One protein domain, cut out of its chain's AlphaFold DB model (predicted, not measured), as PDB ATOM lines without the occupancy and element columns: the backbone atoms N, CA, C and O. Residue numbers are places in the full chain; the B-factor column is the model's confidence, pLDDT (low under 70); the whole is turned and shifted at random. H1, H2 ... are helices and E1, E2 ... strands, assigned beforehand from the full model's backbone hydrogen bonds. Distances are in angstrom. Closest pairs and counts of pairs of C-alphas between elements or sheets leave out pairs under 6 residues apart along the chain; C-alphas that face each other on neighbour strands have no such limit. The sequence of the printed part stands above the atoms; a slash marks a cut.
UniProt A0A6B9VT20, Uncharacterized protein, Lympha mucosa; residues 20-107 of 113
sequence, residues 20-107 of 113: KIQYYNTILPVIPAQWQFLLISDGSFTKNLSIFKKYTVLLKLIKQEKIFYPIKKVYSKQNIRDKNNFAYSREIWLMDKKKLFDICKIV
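Overview. This is residues 20 to 107 of the 113 residues of an uncharacterized protein of Lympha mucosa (UniProt A0A6B9VT20). Three short helices step away from one end of a long, twisted sheet; residues 73 to 83 stick out beyond the other. The 88 printed residues include H1 H2 H3, then a meander of antiparallel neighbours, E1 E2 E3; the class is mixed. The whole is extended, radius of gyration of the C-alphas 19.1 A, spans 53 by 35 by 20 A.

Arrangement. H1, residues 20 to 27, and H2, residues 33 to 40, are close but not clearly touching, C-alphas 24 and 36 closest at 7.4 A. H3, residues 45 to 53, only grazes the sheet. E1, residues 58 to 68, and E2, residues 86 to 96, form a hairpin, N 60 and O 93 within hydrogen-bond range, 2.9 A. Every O i to N i+4 pair is within range in H3, 3 of 4 in H2, 1 of 4 in H1, with 1 of 5 O i to N i+3.

Along the chain. C-alpha 20 begins H1 at (36.054, -28.434, 61.513). E2 spans 31.8 A; E3, residues 99 to 106, ends at (45.128, -8.941, 41.984).

Size, cuts and confidence. Residues 20 to 29 and 70 to 84 have pLDDT under 70.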
ATOM      1  N   LYS A  20      35.353 -29.662  61.926       50.03
ATOM      2  CA  LYS A  20      36.054 -28.434  61.513       50.03
ATOM      3  C   LYS A  20      35.743 -27.224  62.400       50.03
ATOM      4  O   LYS A  20      36.618 -26.391  62.583       50.03
ATOM      5  N   ILE A  21      34.548 -27.135  62.993       53.59
ATOM      6  CA  ILE A  21      34.142 -25.982  63.827       53.59
ATOM      7  C   ILE A  21      35.017 -25.854  65.087       53.59
ATOM      8  O   ILE A  21      35.335 -24.744  65.508       53.59
ATOM      9  N   GLN A  22      35.459 -26.975  65.661       52.16
ATOM     10  CA  GLN A  22      36.201 -26.986  66.924       52.16
ATOM     11  C   GLN A  22      37.610 -26.376  66.808       52.16
ATOM     12  O   GLN A  22      38.048 -25.701  67.732       52.16
ATOM     13  N   TYR A  23      38.281 -26.538  65.660       53.09
ATOM     14  CA  TYR A  23      39.592 -25.929  65.390       53.09
ATOM     15  C   TYR A  23      39.521 -24.398  65.274       53.09
ATOM     16  O   TYR A  23      40.457 -23.698  65.641       53.09
ATOM     17  N   TYR A  24      38.400 -23.853  64.791       53.19
ATOM     18  CA  TYR A  24      38.258 -22.404  64.618       53.19
ATOM     19  C   TYR A  24      37.975 -21.672  65.935       53.19
ATOM     20  O   TYR A  24      38.422 -20.540  66.118       53.19
ATOM     21  N   ASN A  25      37.312 -22.336  66.886       55.53
ATOM     22  CA  ASN A  25      36.985 -21.746  68.185       55.53
ATOM     23  C   ASN A  25      38.209 -21.539  69.098       55.53
ATOM     24  O   ASN A  25      38.125 -20.745  70.032       55.53
ATOM     25  N   THR A  26      39.334 -22.221  68.858       57.56
ATOM     26  CA  THR A  26      40.529 -22.134  69.716       57.56
ATOM     27  C   THR A  26      41.510 -21.033  69.313       57.56
ATOM     28  O   THR A  26      42.275 -20.579  70.160       57.56
ATOM     29  N   ILE A  27      41.503 -20.576  68.056       54.94
ATOM     30  CA  ILE A  27      42.562 -19.689  67.534       54.94
ATOM     31  C   ILE A  27      42.218 -18.198  67.719       54.94
ATOM     32  O   ILE A  27      43.126 -17.380  67.849       54.94
ATOM     33  N   LEU A  28      40.934 -17.811  67.765       57.66
ATOM     34  CA  LEU A  28      40.528 -16.392  67.747       57.66
ATOM     35  C   LEU A  28      39.259 -16.099  68.582       57.66
ATOM     36  O   LEU A  28      38.242 -15.696  68.013       57.66
ATOM     37  N   PRO A  29      39.284 -16.215  69.925       62.81
ATOM     38  CA  PRO A  29      38.106 -15.951  70.769       62.81
ATOM     39  C   PRO A  29      37.580 -14.504  70.672       62.81
ATOM     40  O   PRO A  29      36.444 -14.232  71.046       62.81
ATOM     41  N   VAL A  30      38.386 -13.577  70.146       75.38
ATOM     42  CA  VAL A  30      38.057 -12.146  70.020       75.38
ATOM     43  C   VAL A  30      37.273 -11.828  68.737       75.38
ATOM     44  O   VAL A  30      36.570 -10.823  68.669       75.38
ATOM     45  N   ILE A  31      37.364 -12.672  67.704       71.25
ATOM     46  CA  ILE A  31      36.745 -12.398  66.401       71.25
ATOM     47  C   ILE A  31      35.407 -13.140  66.311       71.25
ATOM     48  O   ILE A  31      35.394 -14.355  66.500       71.25
ATOM     49  N   PRO A  32      34.284 -12.480  65.965       75.94
ATOM     50  CA  PRO A  32      33.010 -13.177  65.822       75.94
ATOM     51  C   PRO A  32      33.086 -14.277  64.753       75.94
ATOM     52  O   PRO A  32      33.658 -14.065  63.682       75.94
ATOM     53  N   ALA A  33      32.441 -15.422  64.996       71.62
ATOM     54  CA  ALA A  33      32.511 -16.610  64.132       71.62
ATOM     55  C   ALA A  33      32.225 -16.329  62.640       71.62
ATOM     56  O   ALA A  33      32.836 -16.914  61.748       71.62
ATOM     57  N   GLN A  34      31.330 -15.377  62.355       70.88
ATOM     58  CA  GLN A  34      30.993 -14.961  60.987       70.88
ATOM     59  C   GLN A  34      32.191 -14.349  60.241       70.88
ATOM     60  O   GLN A  34      32.325 -14.529  59.032       70.88
ATOM     61  N   TRP A  35      33.058 -13.630  60.956       74.56
ATOM     62  CA  TRP A  35      34.272 -13.030  60.410       74.56
ATOM     63  C   TRP A  35      35.413 -14.037  60.333       74.56
ATOM     64  O   TRP A  35      36.144 -14.028  59.350       74.56
ATOM     65  N   GLN A  36      35.522 -14.951  61.300       74.56
ATOM     66  CA  GLN A  36      36.524 -16.023  61.261       74.56
ATOM     67  C   GLN A  36      36.411 -16.845  59.974       74.56
ATOM     68  O   GLN A  36      37.408 -17.076  59.294       74.56
ATOM     69  N   PHE A  37      35.185 -17.209  59.581       74.62
ATOM     70  CA  PHE A  37      34.960 -17.909  58.318       74.62
ATOM     71  C   PHE A  37      35.467 -17.103  57.112       74.62
ATOM     72  O   PHE A  37      36.133 -17.652  56.240       74.62
ATOM     73  N   LEU A  38      35.169 -15.800  57.057       75.31
ATOM     74  CA  LEU A  38      35.594 -14.941  55.948       75.31
ATOM     75  C   LEU A  38      37.117 -14.799  55.864       75.31
ATOM     76  O   LEU A  38      37.639 -14.693  54.759       75.31
ATOM     77  N   LEU A  39      37.799 -14.805  57.009       76.50
ATOM     78  CA  LEU A  39      39.247 -14.620  57.108       76.50
ATOM     79  C   LEU A  39      40.043 -15.892  56.792       76.50
ATOM     80  O   LEU A  39      41.163 -15.792  56.304       76.50
ATOM     81  N   ILE A  40      39.484 -17.068  57.081       75.38
ATOM     82  CA  ILE A  40      40.200 -18.355  56.985       75.38
ATOM     83  C   ILE A  40      39.779 -19.151  55.741       75.38
ATOM     84  O   ILE A  40      40.412 -20.132  55.366       75.38
ATOM     85  N   SER A  41      38.693 -18.755  55.079       75.88
ATOM     86  CA  SER A  41      38.226 -19.453  53.889       75.88
ATOM     87  C   SER A  41      39.229 -19.350  52.736       75.88
ATOM     88  O   SER A  41      39.549 -18.258  52.279       75.88
ATOM     89  N   ASP A  42      39.583 -20.502  52.160       75.81
ATOM     90  CA  ASP A  42      40.333 -20.596  50.895       75.81
ATOM     91  C   ASP A  42      39.522 -20.118  49.669       75.81
ATOM     92  O   ASP A  42      40.005 -20.094  48.532       75.81
ATOM     93  N   GLY A  43      38.243 -19.787  49.862       77.06
ATOM     94  CA  GLY A  43      37.364 -19.270  48.824       77.06
ATOM     95  C   GLY A  43      37.565 -17.775  48.583       77.06
ATOM     96  O   GLY A  43      37.880 -17.011  49.486       77.06
ATOM     97  N   SER A  44      37.290 -17.315  47.358       81.19
ATOM     98  CA  SER A  44      37.283 -15.878  47.061       81.19
ATOM     99  C   SER A  44      36.293 -15.135  47.965       81.19
ATOM    100  O   SER A  44      35.136 -15.559  48.079       81.19
ATOM    101  N   PHE A  45      36.695 -13.979  48.490       83.75
ATOM    102  CA  PHE A  45      35.855 -13.140  49.346       83.75
ATOM    103  C   PHE A  45      34.486 -12.813  48.716       83.75
ATOM    104  O   PHE A  45      33.459 -12.892  49.386       83.75
ATOM    105  N   THR A  46      34.439 -12.584  47.396       83.25
ATOM    106  CA  THR A  46      33.202 -12.388  46.615       83.25
ATOM    107  C   THR A  46      32.186 -13.513  46.826       83.25
ATOM    108  O   THR A  46      31.008 -13.263  47.087       83.25
ATOM    109  N   LYS A  47      32.646 -14.766  46.733       79.25
ATOM    110  CA  LYS A  47      31.801 -15.952  46.898       79.25
ATOM    111  C   LYS A  47      31.268 -16.015  48.323       79.25
ATOM    112  O   LYS A  47      30.067 -16.196  48.514       79.25
ATOM    113  N   ASN A  48      32.131 -15.803  49.306       83.19
ATOM    114  CA  ASN A  48      31.727 -15.879  50.701       83.19
ATOM    115  C   ASN A  48      30.716 -14.776  51.061       83.19
ATOM    116  O   ASN A  48      29.707 -15.069  51.700       83.19
ATOM    117  N   LEU A  49      30.892 -13.548  50.564       81.75
ATOM    118  CA  LEU A  49      29.907 -12.473  50.738       81.75
ATOM    119  C   LEU A  49      28.541 -12.815  50.124       81.75
ATOM    120  O   LEU A  49      27.509 -12.582  50.758       81.75
ATOM    121  N   SER A  50      28.526 -13.401  48.922       80.06
ATOM    122  CA  SER A  50      27.276 -13.804  48.264       80.06
ATOM    123  C   SER A  50      26.529 -14.897  49.038       80.06
ATOM    124  O   SER A  50      25.315 -14.813  49.192       80.06
ATOM    125  N   ILE A  51      27.242 -15.883  49.592       77.94
ATOM    126  CA  ILE A  51      26.634 -17.019  50.301       77.94
ATOM    127  C   ILE A  51      26.139 -16.598  51.688       77.94
ATOM    128  O   ILE A  51      24.992 -16.863  52.041       77.94
ATOM    129  N   PHE A  52      26.981 -15.925  52.475       74.38
ATOM    130  CA  PHE A  52      26.683 -15.657  53.885       74.38
ATOM    131  C   PHE A  52      25.744 -14.479  54.096       74.38
ATOM    132  O   PHE A  52      24.979 -14.461  55.059       74.38
ATOM    133  N   LYS A  53      25.828 -13.467  53.234       74.31
ATOM    134  CA  LYS A  53      25.103 -12.208  53.424       74.31
ATOM    135  C   LYS A  53      24.124 -11.909  52.288       74.31
ATOM    136  O   LYS A  53      23.449 -10.888  52.347       74.31
ATOM    137  N   LYS A  54      24.017 -12.797  51.287       79.12
ATOM    138  CA  LYS A  54      23.154 -12.636  50.099       79.12
ATOM    139  C   LYS A  54      23.401 -11.318  49.350       79.12
ATOM    140  O   LYS A  54      22.495 -10.776  48.723       79.12
ATOM    141  N   TYR A  55      24.628 -10.797  49.416       81.69
ATOM    142  CA  TYR A  55      24.996  -9.576  48.706       81.69
ATOM    143  C   TYR A  55      25.177  -9.836  47.213       81.69
ATOM    144  O   TYR A  55      25.736 -10.858  46.808       81.69
ATOM    145  N   THR A  56      24.767  -8.864  46.395       83.44
ATOM    146  CA  THR A  56      25.080  -8.852  44.964       83.44
ATOM    147  C   THR A  56      26.388  -8.099  44.771       83.44
ATOM    148  O   THR A  56      26.414  -6.878  44.644       83.44
ATOM    149  N   VAL A  57      27.499  -8.834  44.807       84.31
ATOM    150  CA  VAL A  57      28.828  -8.220  44.759       84.31
ATOM    151  C   VAL A  57      29.179  -7.804  43.330       84.31
ATOM    152  O   VAL A  57      29.296  -8.635  42.430       84.31
ATOM    153  N   LEU A  58      29.388  -6.506  43.140       85.00
ATOM    154  CA  LEU A  58      29.852  -5.879  41.910       85.00
ATOM    155  C   LEU A  58      31.354  -5.602  41.996       85.00
ATOM    156  O   LEU A  58      31.866  -5.203  43.043       85.00
ATOM    157  N   LEU A  59      32.048  -5.784  40.873       87.56
ATOM    158  CA  LEU A  59      33.467  -5.476  40.732       87.56
ATOM    159  C   LEU A  59      33.634  -4.196  39.917       87.56
ATOM    160  O   LEU A  59      33.236  -4.149  38.753       87.56
ATOM    161  N   LYS A  60      34.259  -3.174  40.502       87.31
ATOM    162  CA  LYS A  60      34.643  -1.954  39.786       87.31
ATOM    163  C   LYS A  60      36.152  -1.942  39.579       87.31
ATOM    164  O   LYS A  60      36.904  -1.917  40.547       87.31
ATOM    165  N   LEU A  61      36.597  -1.966  38.324       88.62
ATOM    166  CA  LEU A  61      38.013  -1.830  37.987       88.62
ATOM    167  C   LEU A  61      38.462  -0.388  38.233       88.62
ATOM    168  O   LEU A  61      37.842   0.545  37.727       88.62
ATOM    169  N   ILE A  62      39.537  -0.228  38.998       92.50
ATOM    170  CA  ILE A  62      40.139   1.072  39.310       92.50
ATOM    171  C   ILE A  62      41.396   1.274  38.483       92.50
ATOM    172  O   ILE A  62      41.580   2.319  37.866       92.50
ATOM    173  N   LYS A  63      42.244   0.246  38.437       88.81
ATOM    174  CA  LYS A  63      43.533   0.304  37.759       88.81
ATOM    175  C   LYS A  63      43.847  -1.030  37.107       88.81
ATOM    176  O   LYS A  63      43.551  -2.084  37.668       88.81
ATOM    177  N   GLN A  64      44.472  -0.990  35.936       91.31
ATOM    178  CA  GLN A  64      45.044  -2.171  35.302       91.31
ATOM    179  C   GLN A  64      46.403  -1.828  34.701       91.31
ATOM    180  O   GLN A  64      46.506  -0.925  33.877       91.31
ATOM    181  N   GLU A  65      47.428  -2.585  35.077       90.31
ATOM    182  CA  GLU A  65      48.809  -2.368  34.642       90.31
ATOM    183  C   GLU A  65      49.401  -3.650  34.067       90.31
ATOM    184  O   GLU A  65      49.091  -4.751  34.527       90.31
ATOM    185  N   LYS A  66      50.268  -3.513  33.059       88.50
ATOM    186  CA  LYS A  66      51.059  -4.632  32.543       88.50
ATOM    187  C   LYS A  66      52.295  -4.819  33.417       88.50
ATOM    188  O   LYS A  66      53.080  -3.892  33.574       88.50
ATOM    189  N   ILE A  67      52.481  -6.025  33.934       83.00
ATOM    190  CA  ILE A  67      53.691  -6.442  34.641       83.00
ATOM    191  C   ILE A  67      54.475  -7.352  33.710       83.00
ATOM    192  O   ILE A  67      53.981  -8.407  33.319       83.00
ATOM    193  N   PHE A  68      55.691  -6.953  33.357       81.69
ATOM    194  CA  PHE A  68      56.590  -7.774  32.555       81.69
ATOM    195  C   PHE A  68      57.366  -8.734  33.456       81.69
ATOM    196  O   PHE A  68      57.877  -8.339  34.502       81.69
ATOM    197  N   TYR A  69      57.462  -9.995  33.046       72.12
ATOM    198  CA  TYR A  69      58.305 -10.979  33.712       72.12
ATOM    199  C   TYR A  69      59.644 -11.096  32.988       72.12
ATOM    200  O   TYR A  69      59.672 -11.040  31.754       72.12
ATOM    201  N   PRO A  70      60.743 -11.348  33.718       68.56
ATOM    202  CA  PRO A  70      62.006 -11.676  33.083       68.56
ATOM    203  C   PRO A  70      61.822 -12.913  32.199       68.56
ATOM    204  O   PRO A  70      61.253 -13.931  32.618       68.56
ATOM    205  N   ILE A  71      62.291 -12.806  30.959       64.38
ATOM    206  CA  ILE A  71      62.316 -13.913  30.010       64.38
ATOM    207  C   ILE A  71      63.352 -14.900  30.540       64.38
ATOM    208  O   ILE A  71      64.553 -14.697  30.367       64.38
ATOM    209  N   LYS A  72      62.920 -15.969  31.215       57.09
ATOM    210  CA  LYS A  72      63.831 -17.089  31.453       57.09
ATOM    211  C   LYS A  72      64.129 -17.683  30.075       57.09
ATOM    212  O   LYS A  72      63.234 -18.258  29.461       57.09
ATOM    213  N   LYS A  73      65.361 -17.524  29.577       46.78
ATOM    214  CA  LYS A  73      65.890 -18.307  28.449       46.78
ATOM    215  C   LYS A  73      65.961 -19.771  28.892       46.78
ATOM    216  O   LYS A  73      67.017 -20.255  29.276       46.78
ATOM    217  N   VAL A  74      64.826 -20.462  28.912       48.84
ATOM    218  CA  VAL A  74      64.804 -21.915  29.056       48.84
ATOM    219  C   VAL A  74      64.789 -22.468  27.644       48.84
ATOM    220  O   VAL A  74      63.788 -22.380  26.938       48.84
ATOM    221  N   TYR A  75      65.932 -22.993  27.217       44.38
ATOM    222  CA  TYR A  75      66.016 -23.857  26.051       44.38
ATOM    223  C   TYR A  75      65.272 -25.160  26.366       44.38
ATOM    224  O   TYR A  75      65.886 -26.154  26.739       44.38
ATOM    225  N   SER A  76      63.947 -25.181  26.246       45.84
ATOM    226  CA  SER A  76      63.212 -26.441  26.166       45.84
ATOM    227  C   SER A  76      62.241 -26.391  24.991       45.84
ATOM    228  O   SER A  76      61.390 -25.513  24.865       45.84
ATOM    229  N   LYS A  77      62.425 -27.345  24.074       47.94
ATOM    230  CA  LYS A  77      61.692 -27.532  22.811       47.94
ATOM    231  C   LYS A  77      60.223 -27.952  23.012       47.94
ATOM    232  O   LYS A  77      59.654 -28.620  22.155       47.94
ATOM    233  N   GLN A  78      59.591 -27.610  24.131       50.47
ATOM    234  CA  GLN A  78      58.245 -28.071  24.459       50.47
ATOM    235  C   GLN A  78      57.283 -26.885  24.521       50.47
ATOM    236  O   GLN A  78      57.141 -26.222  25.539       50.47
ATOM    237  N   ASN A  79      56.644 -26.627  23.375       47.38
ATOM    238  CA  ASN A  79      55.325 -26.003  23.224       47.38
ATOM    239  C   ASN A  79      54.966 -24.903  24.239       47.38
ATOM    240  O   ASN A  79      53.982 -25.011  24.970       47.38
ATOM    241  N   ILE A  80      55.704 -23.794  24.230       48.91
ATOM    242  CA  ILE A  80      55.342 -22.603  25.005       48.91
ATOM    243  C   ILE A  80      54.274 -21.830  24.216       48.91
ATOM    244  O   ILE A  80      54.568 -20.964  23.394       48.91
ATOM    245  N   ARG A  81      53.000 -22.171  24.447       46.97
ATOM    246  CA  ARG A  81      51.836 -21.401  23.963       46.97
ATOM    247  C   ARG A  81      51.619 -20.082  24.722       46.97
ATOM    248  O   ARG A  81      50.697 -19.344  24.381       46.97
ATOM    249  N   ASP A  82      52.483 -19.733  25.669       54.62
ATOM    250  CA  ASP A  82      52.419 -18.458  26.382       54.62
ATOM    251  C   ASP A  82      53.195 -17.380  25.617       54.62
ATOM    252  O   ASP A  82      54.333 -17.041  25.929       54.62
ATOM    253  N   LYS A  83      52.565 -16.834  24.570       55.84
ATOM    254  CA  LYS A  83      53.155 -15.825  23.664       55.84
ATOM    255  C   LYS A  83      53.524 -14.487  24.325       55.84
ATOM    256  O   LYS A  83      54.137 -13.650  23.672       55.84
ATOM    257  N   ASN A  84      53.175 -14.267  25.591       63.25
ATOM    258  CA  ASN A  84      53.311 -12.970  26.243       63.25
ATOM    259  C   ASN A  84      54.133 -13.075  27.532       63.25
ATOM    260  O   ASN A  84      53.694 -13.667  28.513       63.25
ATOM    261  N   ASN A  85      55.285 -12.397  27.573       76.38
ATOM    262  CA  ASN A  85      56.113 -12.248  28.780       76.38
ATOM    263  C   ASN A  85      55.556 -11.205  29.761       76.38
ATOM    264  O   ASN A  85      56.306 -10.572  30.501       76.38
ATOM    265  N   PHE A  86      54.243 -10.998  29.758       75.44
ATOM    266  CA  PHE A  86      53.595 -10.043  30.634       75.44
ATOM    267  C   PHE A  86      52.295 -10.600  31.200       75.44
ATOM    268  O   PHE A  86      51.613 -11.429  30.600       75.44
ATOM    269  N   ALA A  87      51.950 -10.081  32.362       83.06
ATOM    270  CA  ALA A  87      50.705 -10.272  33.070       83.06
ATOM    271  C   ALA A  87      49.974  -8.940  33.211       83.06
ATOM    272  O   ALA A  87      50.579  -7.881  33.078       83.06
ATOM    273  N   TYR A  88      48.695  -8.989  33.575       83.38
ATOM    274  CA  TYR A  88      47.991  -7.812  34.074       83.38
ATOM    275  C   TYR A  88      47.849  -7.883  35.590       83.38
ATOM    276  O   TYR A  88      47.284  -8.851  36.099       83.38
ATOM    277  N   SER A  89      48.298  -6.844  36.293       87.94
ATOM    278  CA  SER A  89      47.821  -6.567  37.647       87.94
ATOM    279  C   SER A  89      46.593  -5.678  37.579       87.94
ATOM    280  O   SER A  89      46.483  -4.819  36.700       87.94
ATOM    281  N   ARG A  90      45.644  -5.925  38.478       87.25
ATOM    282  CA  ARG A  90      44.379  -5.198  38.549       87.25
ATOM    283  C   ARG A  90      44.120  -4.753  39.971       87.25
ATOM    284  O   ARG A  90      44.274  -5.545  40.894       87.25
ATOM    285  N   GLU A  91      43.659  -3.528  40.121       89.19
ATOM    286  CA  GLU A  91      43.101  -3.021  41.368       89.19
ATOM    287  C   GLU A  91      41.598  -2.873  41.172       89.19
ATOM    288  O   GLU A  91      41.140  -2.257  40.201       89.19
ATOM    289  N   ILE A  92      40.834  -3.502  42.057       88.38
ATOM    290  CA  ILE A  92      39.381  -3.591  41.971       88.38
ATOM    291  C   ILE A  92      38.745  -3.193  43.297       88.38
ATOM    292  O   ILE A  92      39.282  -3.459  44.370       88.38
ATOM    293  N   TRP A  93      37.565  -2.595  43.216       89.31
ATOM    294  CA  TRP A  93      36.667  -2.425  44.349       89.31
ATOM    295  C   TRP A  93      35.578  -3.489  44.314       89.31
ATOM    296  O   TRP A  93      34.985  -3.737  43.260       89.31
ATOM    297  N   LEU A  94      35.295  -4.075  45.474       86.44
ATOM    298  CA  LEU A  94      34.140  -4.942  45.700       86.44
ATOM    299  C   LEU A  94      33.029  -4.121  46.344       86.44
ATOM    300  O   LEU A  94      33.244  -3.511  47.390       86.44
ATOM    301  N   MET A  95      31.848  -4.092  45.730       84.44
ATOM    302  CA  MET A  95      30.751  -3.219  46.157       84.44
ATOM    303  C   MET A  95      29.388  -3.925  46.129       84.44
ATOM    304  O   MET A  95      29.189  -4.825  45.324       84.44
ATOM    305  N   ASP A  96      28.423  -3.474  46.932       86.12
ATOM    306  CA  ASP A  96      26.986  -3.794  46.792       86.12
ATOM    307  C   ASP A  96      26.159  -2.522  46.978       86.12
ATOM    308  O   ASP A  96      26.388  -1.773  47.924       86.12
ATOM    309  N   LYS A  97      25.220  -2.245  46.065       79.00
ATOM    310  CA  LYS A  97      24.302  -1.084  46.125       79.00
ATOM    311  C   LYS A  97      24.963   0.237  46.576       79.00
ATOM    312  O   LYS A  97      24.388   0.990  47.354       79.00
ATOM    313  N   LYS A  98      26.162   0.533  46.049       79.12
ATOM    314  CA  LYS A  98      27.025   1.704  46.356       79.12
ATOM    315  C   LYS A  98      27.846   1.636  47.653       79.12
ATOM    316  O   LYS A  98      28.677   2.514  47.867       79.12
ATOM    317  N   LYS A  99      27.697   0.603  48.478       83.56
ATOM    318  CA  LYS A  99      28.568   0.354  49.630       83.56
ATOM    319  C   LYS A  99      29.851  -0.342  49.177       83.56
ATOM    320  O   LYS A  99      29.785  -1.370  48.510       83.56
ATOM    321  N   LEU A 100      31.001   0.220  49.541       83.25
ATOM    322  CA  LEU A 100      32.309  -0.406  49.348       83.25
ATOM    323  C   LEU A 100      32.536  -1.455  50.444       83.25
ATOM    324  O   LEU A 100      32.363  -1.156  51.625       83.25
ATOM    325  N   PHE A 101      32.908  -2.670  50.048       81.19
ATOM    326  CA  PHE A 101      33.296  -3.737  50.969       81.19
ATOM    327  C   PHE A 101      34.803  -3.872  51.096       81.19
ATOM    328  O   PHE A 101      35.283  -4.059  52.206       81.19
ATOM    329  N   ASP A 102      35.527  -3.815  49.975       81.75
ATOM    330  CA  ASP A 102      36.970  -4.039  49.978       81.75
ATOM    331  C   ASP A 102      37.656  -3.455  48.734       81.75
ATOM    332  O   ASP A 102      37.019  -3.231  47.693       81.75
ATOM    333  N   ILE A 103      38.963  -3.238  48.854       83.12
ATOM    334  CA  ILE A 103      39.876  -2.810  47.797       83.12
ATOM    335  C   ILE A 103      40.943  -3.893  47.649       83.12
ATOM    336  O   ILE A 103      41.786  -4.074  48.522       83.12
ATOM    337  N   CYS A 104      40.946  -4.591  46.514       84.00
ATOM    338  CA  CYS A 104      41.879  -5.691  46.287       84.00
ATOM    339  C   CYS A 104      42.831  -5.395  45.135       84.00
ATOM    340  O   CYS A 104      42.420  -4.926  44.069       84.00
ATOM    341  N   LYS A 105      44.094  -5.790  45.312       84.62
ATOM    342  CA  LYS A 105      45.088  -5.862  44.241       84.62
ATOM    343  C   LYS A 105      45.288  -7.314  43.826       84.62
ATOM    344  O   LYS A 105      45.761  -8.138  44.600       84.62
ATOM    345  N   ILE A 106      44.935  -7.625  42.586       82.69
ATOM    346  CA  ILE A 106      45.128  -8.941  41.984       82.69
ATOM    347  C   ILE A 106      46.438  -8.906  41.205       82.69
ATOM    348  O   ILE A 106      46.593  -8.137  40.249       82.69
ATOM    349  N   VAL A 107      47.378  -9.757  41.612       81.12
ATOM    350  CA  VAL A 107      48.638  -9.997  40.906       81.12
ATOM    351  C   VAL A 107      48.667 -11.465  40.484       81.12
ATOM    352  O   VAL A 107      48.529 -12.344  41.334       81.12
TER     353      VAL A 107